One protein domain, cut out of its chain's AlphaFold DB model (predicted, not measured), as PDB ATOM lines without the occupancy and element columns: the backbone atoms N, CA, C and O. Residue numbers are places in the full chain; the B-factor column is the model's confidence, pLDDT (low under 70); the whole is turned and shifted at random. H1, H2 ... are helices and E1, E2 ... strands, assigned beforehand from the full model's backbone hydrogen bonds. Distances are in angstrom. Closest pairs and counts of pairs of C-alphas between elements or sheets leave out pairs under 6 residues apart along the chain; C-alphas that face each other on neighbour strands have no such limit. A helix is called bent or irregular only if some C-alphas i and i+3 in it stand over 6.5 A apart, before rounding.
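AT A GLANCE: This is residues 69 to 89 and 257 to 380 of the 382 residues of the protein "Hypothetical protein" of Cyclophora tenuis (UniProt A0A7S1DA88). A strongly twisted sheet of five strands has two helices, H1 and H4, packed on one face. On the side away from these helices, the separate hairpin E1-E2 has the short helix H2 packed on it. The printed part has 145 residues, with seven named strands and four named helices in the order E1 E2 E3 H1 E4 H2 E5 E6 E7 H3 H4. The large sheet runs E3 - E7 - E6 - E5 - E4, all antiparallel, and the class is mixed, helices and strands. The whole is compact, with a radius of gyration of the C-alphas of 15.2 A and spans of 48 by 39 by 27 A.

IN THESE COORDINATES: E1, residues 69 to 74, begins at C-alpha 69 (-34.369, -36.902, 48.063) and is 15.8 A long. E2, residues 79 to 88, is 29.2 A long. E3 is residues 268 to 272, H1 residues 276 to 284. E4, residues 288 to 295, is 19.3 A long and bends by 54 degrees at residue 292. H2 is residues 297 to 302 and is irregular: C-alphas 298 and 301 are 7.1 A apart. E5, residues 322 to 328, is 18.9 A long, E6, residues 334 to 340, 19.5 A, and E7, residues 346 to 352, 19.6 A. H3 is residues 354 to 357. H4, residues 361 to 379, is 26.8 A long and ends at C-alpha 379 (-35.750, -18.284, 27.319).

HOW THE PARTS SIT: E5, E6 and E7 form a meander, each strand the antiparallel neighbour of the one before; N 327 and O 336 are 2.8 A apart, N 337 and O 349 2.8 A. The edge strands are E3, with N 270 and O 348 of E7 2.9 A apart, and E4, with N 293 and O 324 of E5 2.9 A apart. H1 and H4 lie on the same face, making two layers, helices on one face of a sheet. H4 is over E7 at a height of 9.9 A over the sheet, and H1 is over E6 at 9.2 A. Residues 374 to 378 of H4 touch H1, the closest C-alphas being those of Ile 281 and Ala 377, 6.8 A; the tilt is a shallow 34 degrees, only just short of steep, opposite ways. H3 and H4 touch only at the corner, C-alphas 357 and 364 being closest at 5.1 A. In the hairpin E1 and E2, N 72 and O 81 are 2.9 A apart. The closest C-alphas of E2 and H2 are those of Val 83 and Cys 302, 5.0 A. In H4 every O i to N i+4 pair is within hydrogen-bond range, in H1 4 of 5, in H2 0 of 2 but 2 of 3 O i to N i+3 pairs; H3 is too short for an O i to N i+4 pair.

THE WHOLE: The two C-alphas farthest apart, those of Arg 315 and Cys 362, are 48.8 A apart. Residues 90 to 256 are cut out, with 22.2 A from C-alpha 89 to C-alpha 257. The link from H2 to E5, residues 303 to 321, is long. Mean pLDDT of the printed part is 85.9; residues 275 to 276 and residue 317 are under 70.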
ATOM      1  N   ARG A  69     -34.755 -38.012  48.940       89.62
ATOM      2  CA  ARG A  69     -34.369 -36.902  48.063       89.62
ATOM      3  C   ARG A  69     -32.887 -36.986  47.738       89.62
ATOM      4  O   ARG A  69     -32.060 -37.165  48.629       89.62
ATOM      5  N   TYR A  70     -32.557 -36.838  46.464       90.75
ATOM      6  CA  TYR A  70     -31.199 -36.934  45.942       90.75
ATOM      7  C   TYR A  70     -31.007 -35.957  44.781       90.75
ATOM      8  O   TYR A  70     -31.966 -35.367  44.286       90.75
ATOM      9  N   SER A  71     -29.758 -35.762  44.362       90.62
ATOM     10  CA  SER A  71     -29.419 -34.893  43.235       90.62
ATOM     11  C   SER A  71     -28.791 -35.708  42.115       90.62
ATOM     12  O   SER A  71     -27.827 -36.434  42.348       90.62
ATOM     13  N   LEU A  72     -29.306 -35.563  40.896       91.12
ATOM     14  CA  LEU A  72     -28.733 -36.157  39.689       91.12
ATOM     15  C   LEU A  72     -28.123 -35.073  38.812       91.12
ATOM     16  O   LEU A  72     -28.729 -34.025  38.595       91.12
ATOM     17  N   TYR A  73     -26.934 -35.335  38.280       89.06
ATOM     18  CA  TYR A  73     -26.345 -34.478  37.260       89.06
ATOM     19  C   TYR A  73     -27.049 -34.713  35.923       89.06
ATOM     20  O   TYR A  73     -27.122 -35.849  35.459       89.06
ATOM     21  N   SER A  74     -27.552 -33.646  35.303       85.94
ATOM     22  CA  SER A  74     -28.125 -33.674  33.960       85.94
ATOM     23  C   SER A  74     -27.060 -33.354  32.917       85.94
ATOM     24  O   SER A  74     -26.599 -32.213  32.856       85.94
ATOM     25  N   PRO A  75     -26.700 -34.310  32.040       80.38
ATOM     26  CA  PRO A  75     -25.768 -34.051  30.945       80.38
ATOM     27  C   PRO A  75     -26.302 -33.059  29.902       80.38
ATOM     28  O   PRO A  75     -25.522 -32.517  29.124       80.38
ATOM     29  N   LEU A  76     -27.622 -32.845  29.857       76.44
ATOM     30  CA  LEU A  76     -28.264 -31.922  28.916       76.44
ATOM     31  C   LEU A  76     -28.151 -30.473  29.387       76.44
ATOM     32  O   LEU A  76     -27.804 -29.597  28.605       76.44
ATOM     33  N   THR A  77     -28.437 -30.221  30.669       78.25
ATOM     34  CA  THR A  77     -28.402 -28.865  31.245       78.25
ATOM     35  C   THR A  77     -27.078 -28.534  31.917       78.25
ATOM     36  O   THR A  77     -26.885 -27.396  32.323       78.25
ATOM     37  N   GLN A  78     -26.189 -29.519  32.061       84.31
ATOM     38  CA  GLN A  78     -24.930 -29.430  32.804       84.31
ATOM     39  C   GLN A  78     -25.099 -28.967  34.260       84.31
ATOM     40  O   GLN A  78     -24.199 -28.368  34.846       84.31
ATOM     41  N   THR A  79     -26.246 -29.266  34.869       86.75
ATOM     42  CA  THR A  79     -26.585 -28.870  36.242       86.75
ATOM     43  C   THR A  79     -27.085 -30.057  37.053       86.75
ATOM     44  O   THR A  79     -27.583 -31.042  36.506       86.75
ATOM     45  N   TYR A  80     -26.961 -29.967  38.379       89.06
ATOM     46  CA  TYR A  80     -27.601 -30.917  39.282       89.06
ATOM     47  C   TYR A  80     -29.082 -30.580  39.436       89.06
ATOM     48  O   TYR A  80     -29.447 -29.422  39.633       89.06
ATOM     49  N   ARG A  81     -29.932 -31.602  39.373       86.50
ATOM     50  CA  ARG A  81     -31.369 -31.503  39.623       86.50
ATOM     51  C   ARG A  81     -31.738 -32.334  40.833       86.50
ATOM     52  O   ARG A  81     -31.292 -33.475  40.957       86.50
ATOM     53  N   ARG A  82     -32.562 -31.758  41.705       88.56
ATOM     54  CA  ARG A  82     -33.162 -32.471  42.828       88.56
ATOM     55  C   ARG A  82     -34.241 -33.406  42.291       88.56
ATOM     56  O   ARG A  82     -35.064 -33.002  41.479       88.56
ATOM     57  N   VAL A  83     -34.208 -34.652  42.736       88.50
ATOM     58  CA  VAL A  83     -35.192 -35.685  42.421       88.50
ATOM     59  C   VAL A  83     -35.597 -36.362  43.727       88.50
ATOM     60  O   VAL A  83     -34.817 -36.424  44.681       88.50
ATOM     61  N   SER A  84     -36.830 -36.849  43.789       87.19
ATOM     62  CA  SER A  84     -37.376 -37.560  44.938       87.19
ATOM     63  C   SER A  84     -37.914 -38.919  44.512       87.19
ATOM     64  O   SER A  84     -38.502 -39.060  43.441       87.19
ATOM     65  N   GLN A  85     -37.699 -39.932  45.349       87.12
ATOM     66  CA  GLN A  85     -38.263 -41.263  45.177       87.12
ATOM     67  C   GLN A  85     -38.937 -41.704  46.470       87.12
ATOM     68  O   GLN A  85     -38.352 -41.663  47.552       87.12
ATOM     69  N   THR A  86     -40.164 -42.192  46.341       85.94
ATOM     70  CA  THR A  86     -40.911 -42.754  47.462       85.94
ATOM     71  C   THR A  86     -40.683 -44.259  47.552       85.94
ATOM     72  O   THR A  86     -40.884 -44.994  46.579       85.94
ATOM     73  N   PHE A  87     -40.302 -44.724  48.737       86.19
ATOM     74  CA  PHE A  87     -40.114 -46.126  49.077       86.19
ATOM     75  C   PHE A  87     -41.148 -46.557  50.111       86.19
ATOM     76  O   PHE A  87     -41.381 -45.880  51.107       86.19
ATOM     77  N   ASN A  88     -41.750 -47.721  49.894       86.12
ATOM     78  CA  ASN A  88     -42.699 -48.306  50.833       86.12
ATOM     79  C   ASN A  88     -42.014 -49.420  51.621       86.12
ATOM     80  O   ASN A  88     -41.356 -50.275  51.024       86.12
ATOM     81  N   LYS A  89     -42.210 -49.455  52.942       83.50
ATOM     82  CA  LYS A  89     -41.676 -50.522  53.801       83.50
ATOM     83  C   LYS A  89     -42.169 -51.908  53.393       83.50
ATOM     84  O   LYS A  89     -41.402 -52.869  53.416       83.50
ATOM     85  N   ARG A 257     -47.402 -42.719  33.598       87.88
ATOM     86  CA  ARG A 257     -47.964 -41.655  34.443       87.88
ATOM     87  C   ARG A 257     -46.922 -41.063  35.378       87.88
ATOM     88  O   ARG A 257     -46.942 -39.871  35.653       87.88
ATOM     89  N   ASN A 258     -45.995 -41.884  35.860       87.75
ATOM     90  CA  ASN A 258     -44.892 -41.426  36.689       87.75
ATOM     91  C   ASN A 258     -43.699 -41.051  35.800       87.75
ATOM     92  O   ASN A 258     -43.030 -41.934  35.256       87.75
ATOM     93  N   LEU A 259     -43.419 -39.752  35.688       87.44
ATOM     94  CA  LEU A 259     -42.269 -39.218  34.944       87.44
ATOM     95  C   LEU A 259     -40.920 -39.543  35.603       87.44
ATOM     96  O   LEU A 259     -39.880 -39.486  34.952       87.44
ATOM     97  N   LEU A 260     -40.936 -39.925  36.882       87.19
ATOM     98  CA  LEU A 260     -39.766 -40.323  37.667       87.19
ATOM     99  C   LEU A 260     -39.671 -41.848  37.816       87.19
ATOM    100  O   LEU A 260     -39.140 -42.351  38.801       87.19
ATOM    101  N   LEU A 261     -40.214 -42.606  36.853       86.69
ATOM    102  CA  LEU A 261     -40.212 -44.072  36.889       86.69
ATOM    103  C   LEU A 261     -38.793 -44.654  37.011       86.69
ATOM    104  O   LEU A 261     -38.590 -45.627  37.735       86.69
ATOM    105  N   ASN A 262     -37.817 -44.066  36.308       85.38
ATOM    106  CA  ASN A 262     -36.417 -44.469  36.397       85.38
ATOM    107  C   ASN A 262     -35.648 -43.530  37.346       85.38
ATOM    108  O   ASN A 262     -35.397 -42.384  36.968       85.38
ATOM    109  N   PRO A 263     -35.182 -44.013  38.513       85.12
ATOM    110  CA  PRO A 263     -34.490 -43.185  39.502       85.12
ATOM    111  C   PRO A 263     -33.090 -42.725  39.063       85.12
ATOM    112  O   PRO A 263     -32.445 -41.957  39.764       85.12
ATOM    113  N   PHE A 264     -32.587 -43.198  37.922       84.31
ATOM    114  CA  PHE A 264     -31.291 -42.795  37.368       84.31
ATOM    115  C   PHE A 264     -31.422 -41.897  36.138       84.31
ATOM    116  O   PHE A 264     -30.413 -41.483  35.569       84.31
ATOM    117  N   THR A 265     -32.648 -41.609  35.698       84.00
ATOM    118  CA  THR A 265     -32.891 -40.684  34.591       84.00
ATOM    119  C   THR A 265     -33.342 -39.348  35.154       84.00
ATOM    120  O   THR A 265     -34.289 -39.279  35.929       84.00
ATOM    121  N   VAL A 266     -32.661 -38.282  34.750       83.12
ATOM    122  CA  VAL A 266     -33.017 -36.916  35.130       83.12
ATOM    123  C   VAL A 266     -33.871 -36.291  34.026       83.12
ATOM    124  O   VAL A 266     -33.352 -36.052  32.932       83.12
ATOM    125  N   PRO A 267     -35.172 -36.040  34.266       80.94
ATOM    126  CA  PRO A 267     -35.977 -35.298  33.312       80.94
ATOM    127  C   PRO A 267     -35.548 -33.827  33.299       80.94
ATOM    128  O   PRO A 267     -35.185 -33.240  34.324       80.94
ATOM    129  N   LEU A 268     -35.608 -33.214  32.124       86.12
ATOM    130  CA  LEU A 268     -35.481 -31.771  31.978       86.12
ATOM    131  C   LEU A 268     -36.767 -31.126  32.502       86.12
ATOM    132  O   LEU A 268     -37.811 -31.361  31.923       86.12
ATOM    133  N   MET A 269     -36.703 -30.333  33.571       87.06
ATOM    134  CA  MET A 269     -37.867 -29.631  34.133       87.06
ATOM    135  C   MET A 269     -37.704 -28.123  33.954       87.06
ATOM    136  O   MET A 269     -36.725 -27.544  34.445       87.06
ATOM    137  N   ILE A 270     -38.634 -27.496  33.237       85.62
ATOM    138  CA  ILE A 270     -38.610 -26.060  32.948       85.62
ATOM    139  C   ILE A 270     -39.978 -25.468  33.301       85.62
ATOM    140  O   ILE A 270     -40.954 -25.810  32.637       85.62
ATOM    141  N   PRO A 271     -40.076 -24.606  34.328       85.19
ATOM    142  CA  PRO A 271     -41.283 -23.827  34.565       85.19
ATOM    143  C   PRO A 271     -41.407 -22.738  33.495       85.19
ATOM    144  O   PRO A 271     -40.412 -22.118  33.116       85.19
ATOM    145  N   ILE A 272     -42.621 -22.523  32.999       83.50
ATOM    146  CA  ILE A 272     -42.927 -21.586  31.923       83.50
ATOM    147  C   ILE A 272     -44.190 -20.811  32.300       83.50
ATOM    148  O   ILE A 272     -45.199 -21.395  32.686       83.50
ATOM    149  N   SER A 273     -44.128 -19.486  32.204       76.25
ATOM    150  CA  SER A 273     -45.245 -18.607  32.572       76.25
ATOM    151  C   SER A 273     -46.210 -18.327  31.416       76.25
ATOM    152  O   SER A 273     -47.341 -17.938  31.674       76.25
ATOM    153  N   ASP A 274     -45.780 -18.519  30.165       72.12
ATOM    154  CA  ASP A 274     -46.580 -18.259  28.963       72.12
ATOM    155  C   ASP A 274     -46.929 -19.564  28.234       72.12
ATOM    156  O   ASP A 274     -46.048 -20.357  27.904       72.12
ATOM    157  N   ARG A 275     -48.224 -19.788  28.004       65.88
ATOM    158  CA  ARG A 275     -48.785 -21.016  27.425       65.88
ATOM    159  C   ARG A 275     -48.747 -21.003  25.899       65.88
ATOM    160  O   ARG A 275     -48.280 -21.965  25.287       65.88
ATOM    161  N   ASP A 276     -49.237 -19.925  25.294       65.44
ATOM    162  CA  ASP A 276     -49.499 -19.866  23.851       65.44
ATOM    163  C   ASP A 276     -48.186 -19.839  23.052       65.44
ATOM    164  O   ASP A 276     -48.095 -20.400  21.955       65.44
ATOM    165  N   GLY A 277     -47.122 -19.292  23.652       74.88
ATOM    166  CA  GLY A 277     -45.773 -19.346  23.102       74.88
ATOM    167  C   GLY A 277     -45.200 -20.765  22.999       74.88
ATOM    168  O   GLY A 277     -44.489 -21.061  22.041       74.88
ATOM    169  N   ILE A 278     -45.517 -21.683  23.923       84.06
ATOM    170  CA  ILE A 278     -44.869 -23.009  23.969       84.06
ATOM    171  C   ILE A 278     -45.275 -23.860  22.773       84.06
ATOM    172  O   ILE A 278     -44.412 -24.450  22.122       84.06
ATOM    173  N   GLU A 279     -46.569 -23.937  22.464       83.00
ATOM    174  CA  GLU A 279     -47.018 -24.714  21.308       83.00
ATOM    175  C   GLU A 279     -46.446 -24.148  20.006       83.00
ATOM    176  O   GLU A 279     -46.039 -24.910  19.129       83.00
ATOM    177  N   ALA A 280     -46.373 -22.819  19.887       83.94
ATOM    178  CA  ALA A 280     -45.758 -22.162  18.742       83.94
ATOM    179  C   ALA A 280     -44.263 -22.506  18.631       83.94
ATOM    180  O   ALA A 280     -43.813 -22.899  17.555       83.94
ATOM    181  N   ILE A 281     -43.514 -22.449  19.738       87.81
ATOM    182  CA  ILE A 281     -42.096 -22.834  19.796       87.81
ATOM    183  C   ILE A 281     -41.921 -24.305  19.401       87.81
ATOM    184  O   ILE A 281     -41.073 -24.622  18.569       87.81
ATOM    185  N   LEU A 282     -42.732 -25.213  19.944       88.81
ATOM    186  CA  LEU A 282     -42.652 -26.642  19.629       88.81
ATOM    187  C   LEU A 282     -42.954 -26.911  18.149       88.81
ATOM    188  O   LEU A 282     -42.225 -27.671  17.507       88.81
ATOM    189  N   ARG A 283     -43.955 -26.233  17.571       85.62
ATOM    190  CA  ARG A 283     -44.251 -26.301  16.130       85.62
ATOM    191  C   ARG A 283     -43.097 -25.754  15.284       85.62
ATOM    192  O   ARG A 283     -42.724 -26.388  14.299       85.62
ATOM    193  N   GLN A 284     -42.487 -24.629  15.673       86.94
ATOM    194  CA  GLN A 284     -41.312 -24.063  14.992       86.94
ATOM    195  C   GLN A 284     -40.109 -25.018  15.033       86.94
ATOM    196  O   GLN A 284     -39.411 -25.182  14.034       86.94
ATOM    197  N   GLN A 285     -39.907 -25.705  16.159       88.00
ATOM    198  CA  GLN A 285     -38.878 -26.735  16.331       88.00
ATOM    199  C   GLN A 285     -39.274 -28.094  15.719       88.00
ATOM    200  O   GLN A 285     -38.557 -29.076  15.886       88.00
ATOM    201  N   ARG A 286     -40.385 -28.155  14.966       89.44
ATOM    202  CA  ARG A 286     -40.879 -29.334  14.229       89.44
ATOM    203  C   ARG A 286     -41.237 -30.532  15.112       89.44
ATOM    204  O   ARG A 286     -41.244 -31.658  14.621       89.44
ATOM    205  N   PHE A 287     -41.566 -30.306  16.380       92.00
ATOM    206  CA  PHE A 287     -42.095 -31.364  17.233       92.00
ATOM    207  C   PHE A 287     -43.459 -31.832  16.722       92.00
ATOM    208  O   PHE A 287     -44.309 -31.032  16.325       92.00
ATOM    209  N   VAL A 288     -43.669 -33.142  16.764       91.25
ATOM    210  CA  VAL A 288     -44.920 -33.796  16.382       91.25
ATOM    211  C   VAL A 288     -45.739 -34.052  17.641       91.25
ATOM    212  O   VAL A 288     -45.186 -34.411  18.679       91.25
ATOM    213  N   SER A 289     -47.057 -33.861  17.573       90.94
ATOM    214  CA  SER A 289     -47.939 -34.169  18.702       90.94
ATOM    215  C   SER A 289     -47.972 -35.681  18.938       90.94
ATOM    216  O   SER A 289     -48.144 -36.463  18.013       90.94
ATOM    217  N   ASP A 290     -47.779 -36.099  20.181       89.25
ATOM    218  CA  ASP A 290     -47.707 -37.511  20.560       89.25
ATOM    219  C   ASP A 290     -49.005 -37.981  21.232       89.25
ATOM    220  O   ASP A 290     -49.453 -39.107  21.052       89.25
ATOM    221  N   GLY A 291     -49.676 -37.095  21.968       87.50
ATOM    222  CA  GLY A 291     -50.972 -37.381  22.577       87.50
ATOM    223  C   GLY A 291     -51.139 -36.725  23.940       87.50
ATOM    224  O   GLY A 291     -50.396 -35.813  24.298       87.50
ATOM    225  N   ILE A 292     -52.128 -37.191  24.704       88.44
ATOM    226  CA  ILE A 292     -52.419 -36.684  26.047       88.44
ATOM    227  C   ILE A 292     -52.218 -37.809  27.058       88.44
ATOM    228  O   ILE A 292     -52.896 -38.839  27.027       88.44
ATOM    229  N   PHE A 293     -51.298 -37.593  27.993       88.44
ATOM    230  CA  PHE A 293     -50.923 -38.573  29.004       88.44
ATOM    231  C   PHE A 293     -51.211 -38.039  30.401       88.44
ATOM    232  O   PHE A 293     -50.778 -36.951  30.781       88.44
ATOM    233  N   MET A 294     -51.919 -38.839  31.196       88.69
ATOM    234  CA  MET A 294     -52.139 -38.527  32.605       88.69
ATOM    235  C   MET A 294     -50.825 -38.666  33.360       88.69
ATOM    236  O   MET A 294     -50.190 -39.711  33.291       88.69
ATOM    237  N   THR A 295     -50.444 -37.638  34.104       89.50
ATOM    238  CA  THR A 295     -49.188 -37.567  34.843       89.50
ATOM    239  C   THR A 295     -49.456 -37.501  36.339       89.50
ATOM    240  O   THR A 295     -50.269 -36.703  36.805       89.50
ATOM    241  N   GLU A 296     -48.784 -38.353  37.105       88.75
ATOM    242  CA  GLU A 296     -48.828 -38.320  38.560       88.75
ATOM    243  C   GLU A 296     -48.009 -37.134  39.092       88.75
ATOM    244  O   GLU A 296     -46.911 -36.868  38.597       88.75
ATOM    245  N   PRO A 297     -48.479 -36.451  40.148       85.75
ATOM    246  CA  PRO A 297     -47.797 -35.301  40.742       85.75
ATOM    247  C   PRO A 297     -46.567 -35.696  41.589       85.75
ATOM    248  O   PRO A 297     -46.165 -34.967  42.494       85.75
ATOM    249  N   SER A 298     -45.957 -36.856  41.323       83.31
ATOM    250  CA  SER A 298     -44.774 -37.365  42.034       83.31
ATOM    251  C   SER A 298     -43.553 -36.453  41.894       83.31
ATOM    252  O   SER A 298     -42.652 -36.498  42.726       83.31
ATOM    253  N   PHE A 299     -43.532 -35.605  40.863       84.81
ATOM    254  CA  PHE A 299     -42.470 -34.638  40.608       84.81
ATOM    255  C   PHE A 299     -42.558 -33.377  41.476       84.81
ATOM    256  O   PHE A 299     -41.570 -32.656  41.552       84.81
ATOM    257  N   LEU A 300     -43.691 -33.086  42.130       84.75
ATOM    258  CA  LEU A 300     -43.865 -31.835  42.884       84.75
ATOM    259  C   LEU A 300     -42.780 -31.592  43.948       84.75
ATOM    260  O   LEU A 300     -42.259 -30.482  43.989       84.75
ATOM    261  N   PRO A 301     -42.340 -32.593  44.742       83.06
ATOM    262  CA  PRO A 301     -41.246 -32.402  45.701       83.06
ATOM    263  C   PRO A 301     -39.877 -32.120  45.057       83.06
ATOM    264  O   PRO A 301     -38.909 -31.837  45.762       83.06
ATOM    265  N   CYS A 302     -39.766 -32.278  43.734       82.88
ATOM    266  CA  CYS A 302     -38.544 -32.050  42.965       82.88
ATOM    267  C   CYS A 302     -38.450 -30.618  42.426       82.88
ATOM    268  O   CYS A 302     -37.395 -30.244  41.911       82.88
ATOM    269  N   LEU A 303     -39.536 -29.844  42.501       84.06
ATOM    270  CA  LEU A 303     -39.549 -28.449  42.086       84.06
ATOM    271  C   LEU A 303     -38.842 -27.576  43.123       84.06
ATOM    272  O   LEU A 303     -38.808 -27.896  44.311       84.06
ATOM    273  N   ASP A 304     -38.250 -26.483  42.649       78.31
ATOM    274  CA  ASP A 304     -37.673 -25.474  43.528       78.31
ATOM    275  C   ASP A 304     -38.800 -24.683  44.206       78.31
ATOM    276  O   ASP A 304     -39.818 -24.395  43.577       78.31
ATOM    277  N   ASP A 305     -38.606 -24.291  45.469       72.62
ATOM    278  CA  ASP A 305     -39.625 -23.594  46.279       72.62
ATOM    279  C   ASP A 305     -40.061 -22.241  45.676       72.62
ATOM    280  O   ASP A 305     -41.063 -21.666  46.082       72.62
ATOM    281  N   THR A 306     -39.309 -21.725  44.700       70.25
ATOM    282  CA  THR A 306     -39.608 -20.492  43.960       70.25
ATOM    283  C   THR A 306     -40.635 -20.681  42.844       70.25
ATOM    284  O   THR A 306     -41.034 -19.705  42.215       70.25
ATOM    285  N   VAL A 307     -41.000 -21.923  42.517       76.50
ATOM    286  CA  VAL A 307     -41.939 -22.247  41.440       76.50
ATOM    287  C   VAL A 307     -43.333 -22.429  42.037       76.50
ATOM    288  O   VAL A 307     -43.655 -23.478  42.590       76.50
ATOM    289  N   GLU A 308     -44.170 -21.403  41.909       76.19
ATOM    290  CA  GLU A 308     -45.562 -21.434  42.364       76.19
ATOM    291  C   GLU A 308     -46.449 -22.098  41.296       76.19
ATOM    292  O   GLU A 308     -46.821 -21.477  40.301       76.19
ATOM    293  N   LEU A 309     -46.751 -23.389  41.481       81.12
ATOM    294  CA  LEU A 309     -47.711 -24.153  40.671       81.12
ATOM    295  C   LEU A 309     -48.792 -24.754  41.585       81.12
ATOM    296  O   LEU A 309     -48.494 -25.378  42.605       81.12
ATOM    297  N   GLU A 310     -50.053 -24.596  41.204       81.69
ATOM    298  CA  GLU A 310     -51.265 -24.953  41.938       81.69
ATOM    299  C   GLU A 310     -52.147 -25.984  41.217       81.69
ATOM    300  O   GLU A 310     -53.207 -25.691  40.657       81.69
ATOM    301  N   PHE A 311     -51.752 -27.250  41.258       85.31
ATOM    302  CA  PHE A 311     -52.501 -28.292  40.560       85.31
ATOM    303  C   PHE A 311     -53.812 -28.684  41.274       85.31
ATOM    304  O   PHE A 311     -53.915 -28.618  42.508       85.31
ATOM    305  N   PRO A 312     -54.822 -29.182  40.530       82.44
ATOM    306  CA  PRO A 312     -56.128 -29.510  41.089       82.44
ATOM    307  C   PRO A 312     -56.050 -30.602  42.161       82.44
ATOM    308  O   PRO A 312     -55.559 -31.715  41.939       82.44
ATOM    309  N   LYS A 313     -56.618 -30.311  43.335       84.19
ATOM    310  CA  LYS A 313     -56.651 -31.226  44.482       84.19
ATOM    311  C   LYS A 313     -57.884 -32.141  44.459       84.19
ATOM    312  O   LYS A 313     -58.960 -31.823  43.950       84.19
ATOM    313  N   SER A 314     -57.717 -33.334  45.007       81.62
ATOM    314  CA  SER A 314     -58.761 -34.309  45.305       81.62
ATOM    315  C   SER A 314     -59.504 -33.920  46.581       81.62
ATOM    316  O   SER A 314     -58.966 -33.225  47.440       81.62
ATOM    317  N   ARG A 315     -60.724 -34.448  46.751       75.31
ATOM    318  CA  ARG A 315     -61.530 -34.269  47.974       75.31
ATOM    319  C   ARG A 315     -60.807 -34.755  49.237       75.31
ATOM    320  O   ARG A 315     -61.108 -34.283  50.323       75.31
ATOM    321  N   VAL A 316     -59.860 -35.681  49.079       76.69
ATOM    322  CA  VAL A 316     -59.072 -36.293  50.166       76.69
ATOM    323  C   VAL A 316     -57.719 -35.576  50.374       76.69
ATOM    324  O   VAL A 316     -56.859 -36.068  51.088       76.69
ATOM    325  N   GLY A 317     -57.499 -34.409  49.753       65.50
ATOM    326  CA  GLY A 317     -56.342 -33.548  50.047       65.50
ATOM    327  C   GLY A 317     -55.049 -33.829  49.268       65.50
ATOM    328  O   GLY A 317     -54.042 -33.186  49.540       65.50
ATOM    329  N   GLY A 318     -55.055 -34.732  48.280       77.06
ATOM    330  CA  GLY A 318     -53.915 -34.982  47.378       77.06
ATOM    331  C   GLY A 318     -54.113 -34.384  45.983       77.06
ATOM    332  O   GLY A 318     -55.248 -34.256  45.536       77.06
ATOM    333  N   VAL A 319     -53.038 -34.040  45.272       81.88
ATOM    334  CA  VAL A 319     -53.118 -33.561  43.879       81.88
ATOM    335  C   VAL A 319     -53.598 -34.694  42.961       81.88
ATOM    336  O   VAL A 319     -53.168 -35.841  43.099       81.88
ATOM    337  N   LYS A 320     -54.546 -34.404  42.064       85.62
ATOM    338  CA  LYS A 320     -55.052 -35.379  41.086       85.62
ATOM    339  C   LYS A 320     -54.025 -35.606  39.971       85.62
ATOM    340  O   LYS A 320     -53.210 -34.724  39.729       85.62
ATOM    341  N   PRO A 321     -54.079 -36.740  39.250       86.81
ATOM    342  CA  PRO A 321     -53.332 -36.882  38.007       86.81
ATOM    343  C   PRO A 321     -53.665 -35.740  37.036       86.81
ATOM    344  O   PRO A 321     -54.838 -35.401  36.863       86.81
ATOM    345  N   ILE A 322     -52.636 -35.162  36.424       89.38
ATOM    346  CA  ILE A 322     -52.713 -33.982  35.555       89.38
ATOM    347  C   ILE A 322     -52.623 -34.445  34.104       89.38
ATOM    348  O   ILE A 322     -51.747 -35.242  33.770       89.38
ATOM    349  N   ALA A 323     -53.516 -33.978  33.236       89.00
ATOM    350  CA  ALA A 323     -53.409 -34.258  31.808       89.00
ATOM    351  C   ALA A 323     -52.234 -33.462  31.223       89.00
ATOM    352  O   ALA A 323     -52.184 -32.242  31.356       89.00
ATOM    353  N   GLY A 324     -51.282 -34.157  30.607       89.00
ATOM    354  CA  GLY A 324     -50.130 -33.556  29.951       89.00
ATOM    355  C   GLY A 324     -50.178 -33.761  28.451       89.00
ATOM    356  O   GLY A 324     -50.310 -34.903  28.005       89.00
ATOM    357  N   VAL A 325     -50.030 -32.686  27.681       90.19
ATOM    358  CA  VAL A 325     -49.872 -32.788  26.227       90.19
ATOM    359  C   VAL A 325     -48.425 -33.157  25.941       90.19
ATOM    360  O   VAL A 325     -47.499 -32.481  26.390       90.19
ATOM    361  N   GLN A 326     -48.228 -34.259  25.230       92.44
ATOM    362  CA  GLN A 326     -46.913 -34.752  24.868       92.44
ATOM    363  C   GLN A 326     -46.627 -34.519  23.392       92.44
ATOM    364  O   GLN A 326     -47.509 -34.596  22.536       92.44
ATOM    365  N   TYR A 327     -45.356 -34.268  23.125       93.50
ATOM    366  CA  TYR A 327     -44.772 -34.063  21.822       93.50
ATOM    367  C   TYR A 327     -43.501 -34.897  21.695       93.50
ATOM    368  O   TYR A 327     -42.830 -35.194  22.687       93.50
ATOM    369  N   VAL A 328     -43.149 -35.244  20.466       94.50
ATOM    370  CA  VAL A 328     -41.958 -36.021  20.139       94.50
ATOM    371  C   VAL A 328     -41.206 -35.359  18.991       94.50
ATOM    372  O   VAL A 328     -41.797 -34.872  18.029       94.50
ATOM    373  N   ASP A 329     -39.887 -35.309  19.115       94.00
ATOM    374  CA  ASP A 329     -38.994 -34.882  18.041       94.00
ATOM    375  C   ASP A 329     -39.116 -35.821  16.814       94.00
ATOM    376  O   ASP A 329     -39.308 -37.027  17.000       94.00
ATOM    377  N   PRO A 330     -38.975 -35.342  15.560       91.50
ATOM    378  CA  PRO A 330     -39.103 -36.179  14.364       91.50
ATOM    379  C   PRO A 330     -38.202 -37.420  14.326       91.50
ATOM    380  O   PRO A 330     -38.539 -38.404  13.659       91.50
ATOM    381  N   ASP A 331     -37.057 -37.401  15.011       91.50
ATOM    382  CA  ASP A 331     -36.136 -38.532  15.133       91.50
ATOM    383  C   ASP A 331     -36.350 -39.373  16.393       91.50
ATOM    384  O   ASP A 331     -35.668 -40.382  16.589       91.50
ATOM    385  N   GLY A 332     -37.343 -39.020  17.212       92.31
ATOM    386  CA  GLY A 332     -37.725 -39.745  18.420       92.31
ATOM    387  C   GLY A 332     -36.681 -39.653  19.529       92.31
ATOM    388  O   GLY A 332     -36.640 -40.527  20.395       92.31
ATOM    389  N   LEU A 333     -35.804 -38.645  19.492       93.00
ATOM    390  CA  LEU A 333     -34.688 -38.500  20.431       93.00
ATOM    391  C   LEU A 333     -35.082 -37.793  21.727       93.00
ATOM    392  O   LEU A 333     -34.538 -38.109  22.788       93.00
ATOM    393  N   LEU A 334     -36.025 -36.856  21.642       93.19
ATOM    394  CA  LEU A 334     -36.521 -36.079  22.769       93.19
ATOM    395  C   LEU A 334     -38.049 -36.097  22.771       93.19
ATOM    396  O   LEU A 334     -38.688 -35.768  21.774       93.19
ATOM    397  N   PHE A 335     -38.617 -36.454  23.914       94.12
ATOM    398  CA  PHE A 335     -40.035 -36.304  24.202       94.12
ATOM    399  C   PHE A 335     -40.214 -35.099  25.107       94.12
ATOM    400  O   PHE A 335     -39.416 -34.880  26.020       94.12
ATOM    401  N   VAL A 336     -41.264 -34.332  24.868       93.81
ATOM    402  CA  VAL A 336     -41.593 -33.142  25.637       93.81
ATOM    403  C   VAL A 336     -43.023 -33.267  26.121       93.81
ATOM    404  O   VAL A 336     -43.934 -33.365  25.310       93.81
ATOM    405  N   ARG A 337     -43.235 -33.253  27.434       92.81
ATOM    406  CA  ARG A 337     -44.567 -33.244  28.035       92.81
ATOM    407  C   ARG A 337     -44.808 -31.918  28.735       92.81
ATOM    408  O   ARG A 337     -44.064 -31.560  29.642       92.81
ATOM    409  N   VAL A 338     -45.848 -31.212  28.322       91.62
ATOM    410  CA  VAL A 338     -46.277 -29.945  28.915       91.62
ATOM    411  C   VAL A 338     -47.430 -30.238  29.866       91.62
ATOM    412  O   VAL A 338     -48.435 -30.821  29.457       91.62
ATOM    413  N   LEU A 339     -47.262 -29.893  31.142       90.06
ATOM    414  CA  LEU A 339     -48.328 -29.950  32.140       90.06
ATOM    415  C   LEU A 339     -48.779 -28.532  32.452       90.06
ATOM    416  O   LEU A 339     -47.954 -27.690  32.806       90.06
ATOM    417  N   GLU A 340     -50.079 -28.304  32.354       87.50
ATOM    418  CA  GLU A 340     -50.686 -27.021  32.678       87.50
ATOM    419  C   GLU A 340     -51.182 -27.015  34.114       87.50
ATOM    420  O   GLU A 340     -51.688 -28.013  34.642       87.50
ATOM    421  N   ASP A 341     -51.029 -25.858  34.727       86.44
ATOM    422  CA  ASP A 341     -51.481 -25.578  36.065       86.44
ATOM    423  C   ASP A 341     -52.848 -24.876  36.094       86.44
ATOM    424  O   ASP A 341     -53.312 -24.347  35.084       86.44
ATOM    425  N   SER A 342     -53.498 -24.819  37.263       83.69
ATOM    426  CA  SER A 342     -54.797 -24.143  37.413       83.69
ATOM    427  C   SER A 342     -54.726 -22.634  37.148       83.69
ATOM    428  O   SER A 342     -55.730 -22.042  36.760       83.69
ATOM    429  N   ASN A 343     -53.549 -22.023  37.324       80.75
ATOM    430  CA  ASN A 343     -53.321 -20.586  37.148       80.75
ATOM    431  C   ASN A 343     -52.808 -20.209  35.746       80.75
ATOM    432  O   ASN A 343     -52.426 -19.064  35.519       80.75
ATOM    433  N   GLY A 344     -52.773 -21.158  34.803       78.06
ATOM    434  CA  GLY A 344     -52.292 -20.930  33.434       78.06
ATOM    435  C   GLY A 344     -50.768 -20.993  33.270       78.06
ATOM    436  O   GLY A 344     -50.277 -20.963  32.144       78.06
ATOM    437  N   CYS A 345     -50.016 -21.153  34.362       84.00
ATOM    438  CA  CYS A 345     -48.603 -21.521  34.309       84.00
ATOM    439  C   CYS A 345     -48.444 -22.941  33.747       84.00
ATOM    440  O   CYS A 345     -49.312 -23.796  33.909       84.00
ATOM    441  N   SER A 346     -47.313 -23.218  33.110       87.81
ATOM    442  CA  SER A 346     -47.003 -24.532  32.552       87.81
ATOM    443  C   SER A 346     -45.650 -25.023  33.040       87.81
ATOM    444  O   SER A 346     -44.748 -24.250  33.346       87.81
ATOM    445  N   ILE A 347     -45.474 -26.335  33.091       89.12
ATOM    446  CA  ILE A 347     -44.170 -26.953  33.301       89.12
ATOM    447  C   ILE A 347     -43.885 -27.932  32.173       89.12
ATOM    448  O   ILE A 347     -44.700 -28.787  31.827       89.12
ATOM    449  N   LEU A 348     -42.702 -27.792  31.594       90.88
ATOM    450  CA  LEU A 348     -42.226 -28.622  30.508       90.88
ATOM    451  C   LEU A 348     -41.272 -29.685  31.046       90.88
ATOM    452  O   LEU A 348     -40.281 -29.373  31.711       90.88
ATOM    453  N   PHE A 349     -41.567 -30.936  30.706       91.44
ATOM    454  CA  PHE A 349     -40.751 -32.110  30.985       91.44
ATOM    455  C   PHE A 349     -40.106 -32.635  29.707       91.44
ATOM    456  O   PHE A 349     -40.801 -33.140  28.834       91.44
ATOM    457  N   GLY A 350     -38.782 -32.563  29.603       91.06
ATOM    458  CA  GLY A 350     -38.019 -33.206  28.535       91.06
ATOM    459  C   GLY A 350     -37.507 -34.582  28.964       91.06
ATOM    460  O   GLY A 350     -36.848 -34.716  29.998       91.06
ATOM    461  N   ILE A 351     -37.784 -35.603  28.157       91.44
ATOM    462  CA  ILE A 351     -37.389 -36.995  28.378       91.44
ATOM    463  C   ILE A 351     -36.549 -37.439  27.183       91.44
ATOM    464  O   ILE A 351     -37.041 -37.530  26.058       91.44
ATOM    465  N   VAL A 352     -35.273 -37.735  27.419       91.12
ATOM    466  CA  VAL A 352     -34.384 -38.239  26.366       91.12
ATOM    467  C   VAL A 352     -34.632 -39.717  26.124       91.12
ATOM    468  O   VAL A 352     -34.736 -40.518  27.057       91.12
ATOM    469  N   ASN A 353     -34.661 -40.093  24.851       92.56
ATOM    470  CA  ASN A 353     -34.782 -41.476  24.442       92.56
ATOM    471  C   ASN A 353     -33.453 -42.228  24.572       92.56
ATOM    472  O   ASN A 353     -32.710 -42.432  23.610       92.56
ATOM    473  N   ASN A 354     -33.175 -42.700  25.785       89.06
ATOM    474  CA  ASN A 354     -31.974 -43.481  26.067       89.06
ATOM    475  C   ASN A 354     -31.896 -44.788  25.255       89.06
ATOM    476  O   ASN A 354     -30.795 -45.300  25.086       89.06
ATOM    477  N   LEU A 355     -33.004 -45.306  24.703       89.00
ATOM    478  CA  LEU A 355     -32.976 -46.504  23.849       89.00
ATOM    479  C   LEU A 355     -32.260 -46.256  22.515       89.00
ATOM    480  O   LEU A 355     -31.626 -47.163  21.988       89.00
ATOM    481  N   LEU A 356     -32.343 -45.034  21.979       89.00
ATOM    482  CA  LEU A 356     -31.676 -44.638  20.731       89.00
ATOM    483  C   LEU A 356     -30.296 -44.023  20.966       89.00
ATOM    484  O   LEU A 356     -29.417 -44.071  20.104       89.00
ATOM    485  N   VAL A 357     -30.128 -43.407  22.130       86.94
ATOM    486  CA  VAL A 357     -28.966 -42.586  22.451       86.94
ATOM    487  C   VAL A 357     -27.861 -43.391  23.144       86.94
ATOM    488  O   VAL A 357     -26.676 -43.092  22.977       86.94
ATOM    489  N   CYS A 358     -28.214 -44.430  23.906       83.56
ATOM    490  CA  CYS A 358     -27.233 -45.241  24.622       83.56
ATOM    491  C   CYS A 358     -26.240 -45.890  23.644       83.56
ATOM    492  O   CYS A 358     -26.622 -46.537  22.673       83.56
ATOM    493  N   GLY A 359     -24.942 -45.692  23.892       81.81
ATOM    494  CA  GLY A 359     -23.868 -46.229  23.052       81.81
ATOM    495  C   GLY A 359     -23.620 -45.478  21.737       81.81
ATOM    496  O   GLY A 359     -22.623 -45.762  21.076       81.81
ATOM    497  N   ASN A 360     -24.445 -44.487  21.369       89.06
ATOM    498  CA  ASN A 360     -24.302 -43.725  20.127       89.06
ATOM    499  C   ASN A 360     -24.021 -42.237  20.397       89.06
ATOM    500  O   ASN A 360     -24.926 -41.434  20.622       89.06
ATOM    501  N   LYS A 361     -22.739 -41.854  20.330       87.50
ATOM    502  CA  LYS A 361     -22.289 -40.477  20.603       87.50
ATOM    503  C   LYS A 361     -22.906 -39.438  19.659       87.50
ATOM    504  O   LYS A 361     -23.187 -38.330  20.103       87.50
ATOM    505  N   CYS A 362     -23.132 -39.786  18.392       89.38
ATOM    506  CA  CYS A 362     -23.712 -38.864  17.415       89.38
ATOM    507  C   CYS A 362     -25.163 -38.528  17.780       89.38
ATOM    508  O   CYS A 362     -25.511 -37.355  17.872       89.38
ATOM    509  N   ARG A 363     -25.974 -39.550  18.088       88.88
ATOM    510  CA  ARG A 363     -27.368 -39.373  18.534       88.88
ATOM    511  C   ARG A 363     -27.466 -38.634  19.867       88.88
ATOM    512  O   ARG A 363     -28.374 -37.834  20.059       88.88
ATOM    513  N   PHE A 364     -26.523 -38.869  20.779       88.38
ATOM    514  CA  PHE A 364     -26.450 -38.115  22.032       88.38
ATOM    515  C   PHE A 364     -26.175 -36.627  21.794       88.38
ATOM    516  O   PHE A 364     -26.863 -35.783  22.363       88.38
ATOM    517  N   SER A 365     -25.208 -36.301  20.930       89.06
ATOM    518  CA  SER A 365     -24.908 -34.913  20.571       89.06
ATOM    519  C   SER A 365     -26.100 -34.235  19.895       89.06
ATOM    520  O   SER A 365     -26.389 -33.081  20.188       89.06
ATOM    521  N   GLU A 366     -26.810 -34.950  19.022       90.50
ATOM    522  CA  GLU A 366     -28.027 -34.471  18.360       90.50
ATOM    523  C   GLU A 366     -29.130 -34.150  19.384       90.50
ATOM    524  O   GLU A 366     -29.660 -33.040  19.398       90.50
ATOM    525  N   ALA A 367     -29.394 -35.064  20.324       88.50
ATOM    526  CA  ALA A 367     -30.347 -34.844  21.411       88.50
ATOM    527  C   ALA A 367     -29.960 -33.652  22.309       88.50
ATOM    528  O   ALA A 367     -30.834 -32.899  22.749       88.50
ATOM    529  N   GLN A 368     -28.663 -33.447  22.572       88.81
ATOM    530  CA  GLN A 368     -28.162 -32.271  23.294       88.81
ATOM    531  C   GLN A 368     -28.418 -30.973  22.526       88.81
ATOM    532  O   GLN A 368     -28.872 -30.000  23.125       88.81
ATOM    533  N   THR A 369     -28.169 -30.955  21.215       90.88
ATOM    534  CA  THR A 369     -28.441 -29.792  20.364       90.88
ATOM    535  C   THR A 369     -29.929 -29.457  20.338       90.88
ATOM    536  O   THR A 369     -30.283 -28.306  20.575       90.88
ATOM    537  N   ILE A 370     -30.803 -30.450  20.142       90.31
ATOM    538  CA  ILE A 370     -32.264 -30.260  20.164       90.31
ATOM    539  C   ILE A 370     -32.714 -29.706  21.522       90.31
ATOM    540  O   ILE A 370     -33.441 -28.715  21.586       90.31
ATOM    541  N   SER A 371     -32.230 -30.297  22.620       89.06
ATOM    542  CA  SER A 371     -32.563 -29.846  23.979       89.06
ATOM    543  C   SER A 371     -32.112 -28.407  24.237       89.06
ATOM    544  O   SER A 371     -32.835 -27.639  24.869       89.06
ATOM    545  N   LYS A 372     -30.922 -28.034  23.750       88.81
ATOM    546  CA  LYS A 372     -30.379 -26.681  23.885       88.81
ATOM    547  C   LYS A 372     -31.181 -25.669  23.067       88.81
ATOM    548  O   LYS A 372     -31.563 -24.644  23.614       88.81
ATOM    549  N   ASN A 373     -31.493 -25.978  21.810       89.38
ATOM    550  CA  ASN A 373     -32.299 -25.106  20.955       89.38
ATOM    551  C   ASN A 373     -33.685 -24.851  21.564       89.38
ATOM    552  O   ASN A 373     -34.156 -23.718  21.571       89.38
ATOM    553  N   LEU A 374     -34.308 -25.891  22.128       88.69
ATOM    554  CA  LEU A 374     -35.577 -25.766  22.840       88.69
ATOM    555  C   LEU A 374     -35.445 -24.865  24.079       88.69
ATOM    556  O   LEU A 374     -36.270 -23.981  24.289       88.69
ATOM    557  N   LEU A 375     -34.400 -25.063  24.887       87.12
ATOM    558  CA  LEU A 375     -34.115 -24.232  26.062       87.12
ATOM    559  C   LEU A 375     -33.897 -22.759  25.702       87.12
ATOM    560  O   LEU A 375     -34.406 -21.882  26.399       87.12
ATOM    561  N   ASP A 376     -33.144 -22.499  24.637       87.50
ATOM    562  CA  ASP A 376     -32.841 -21.150  24.167       87.50
ATOM    563  C   ASP A 376     -34.112 -20.470  23.625       87.50
ATOM    564  O   ASP A 376     -34.386 -19.324  23.977       87.50
ATOM    565  N   ALA A 377     -34.952 -21.198  22.880       85.81
ATOM    566  CA  ALA A 377     -36.234 -20.693  22.384       85.81
ATOM    567  C   ALA A 377     -37.223 -20.352  23.513       85.81
ATOM    568  O   ALA A 377     -37.895 -19.329  23.453       85.81
ATOM    569  N   ILE A 378     -37.277 -21.162  24.577       84.06
ATOM    570  CA  ILE A 378     -38.141 -20.890  25.742       84.06
ATOM    571  C   ILE A 378     -37.655 -19.661  26.528       84.06
ATOM    572  O   ILE A 378     -38.461 -18.927  27.094       84.06
ATOM    573  N   ARG A 379     -36.339 -19.420  26.587       80.75
ATOM    574  CA  ARG A 379     -35.750 -18.284  27.319       80.75
ATOM    575  C   ARG A 379     -35.786 -16.968  26.545       80.75
ATOM    576  O   ARG A 379     -35.615 -15.913  27.150       80.75
ATOM    577  N   SER A 380     -35.955 -17.014  25.229       73.62
ATOM    578  CA  SER A 380     -36.058 -15.842  24.357       73.62
ATOM    579  C   SER A 380     -37.306 -15.957  23.477       73.62
ATOM    580  O   SER A 380     -37.173 -16.164  22.269       73.62
TER     581      SER A 380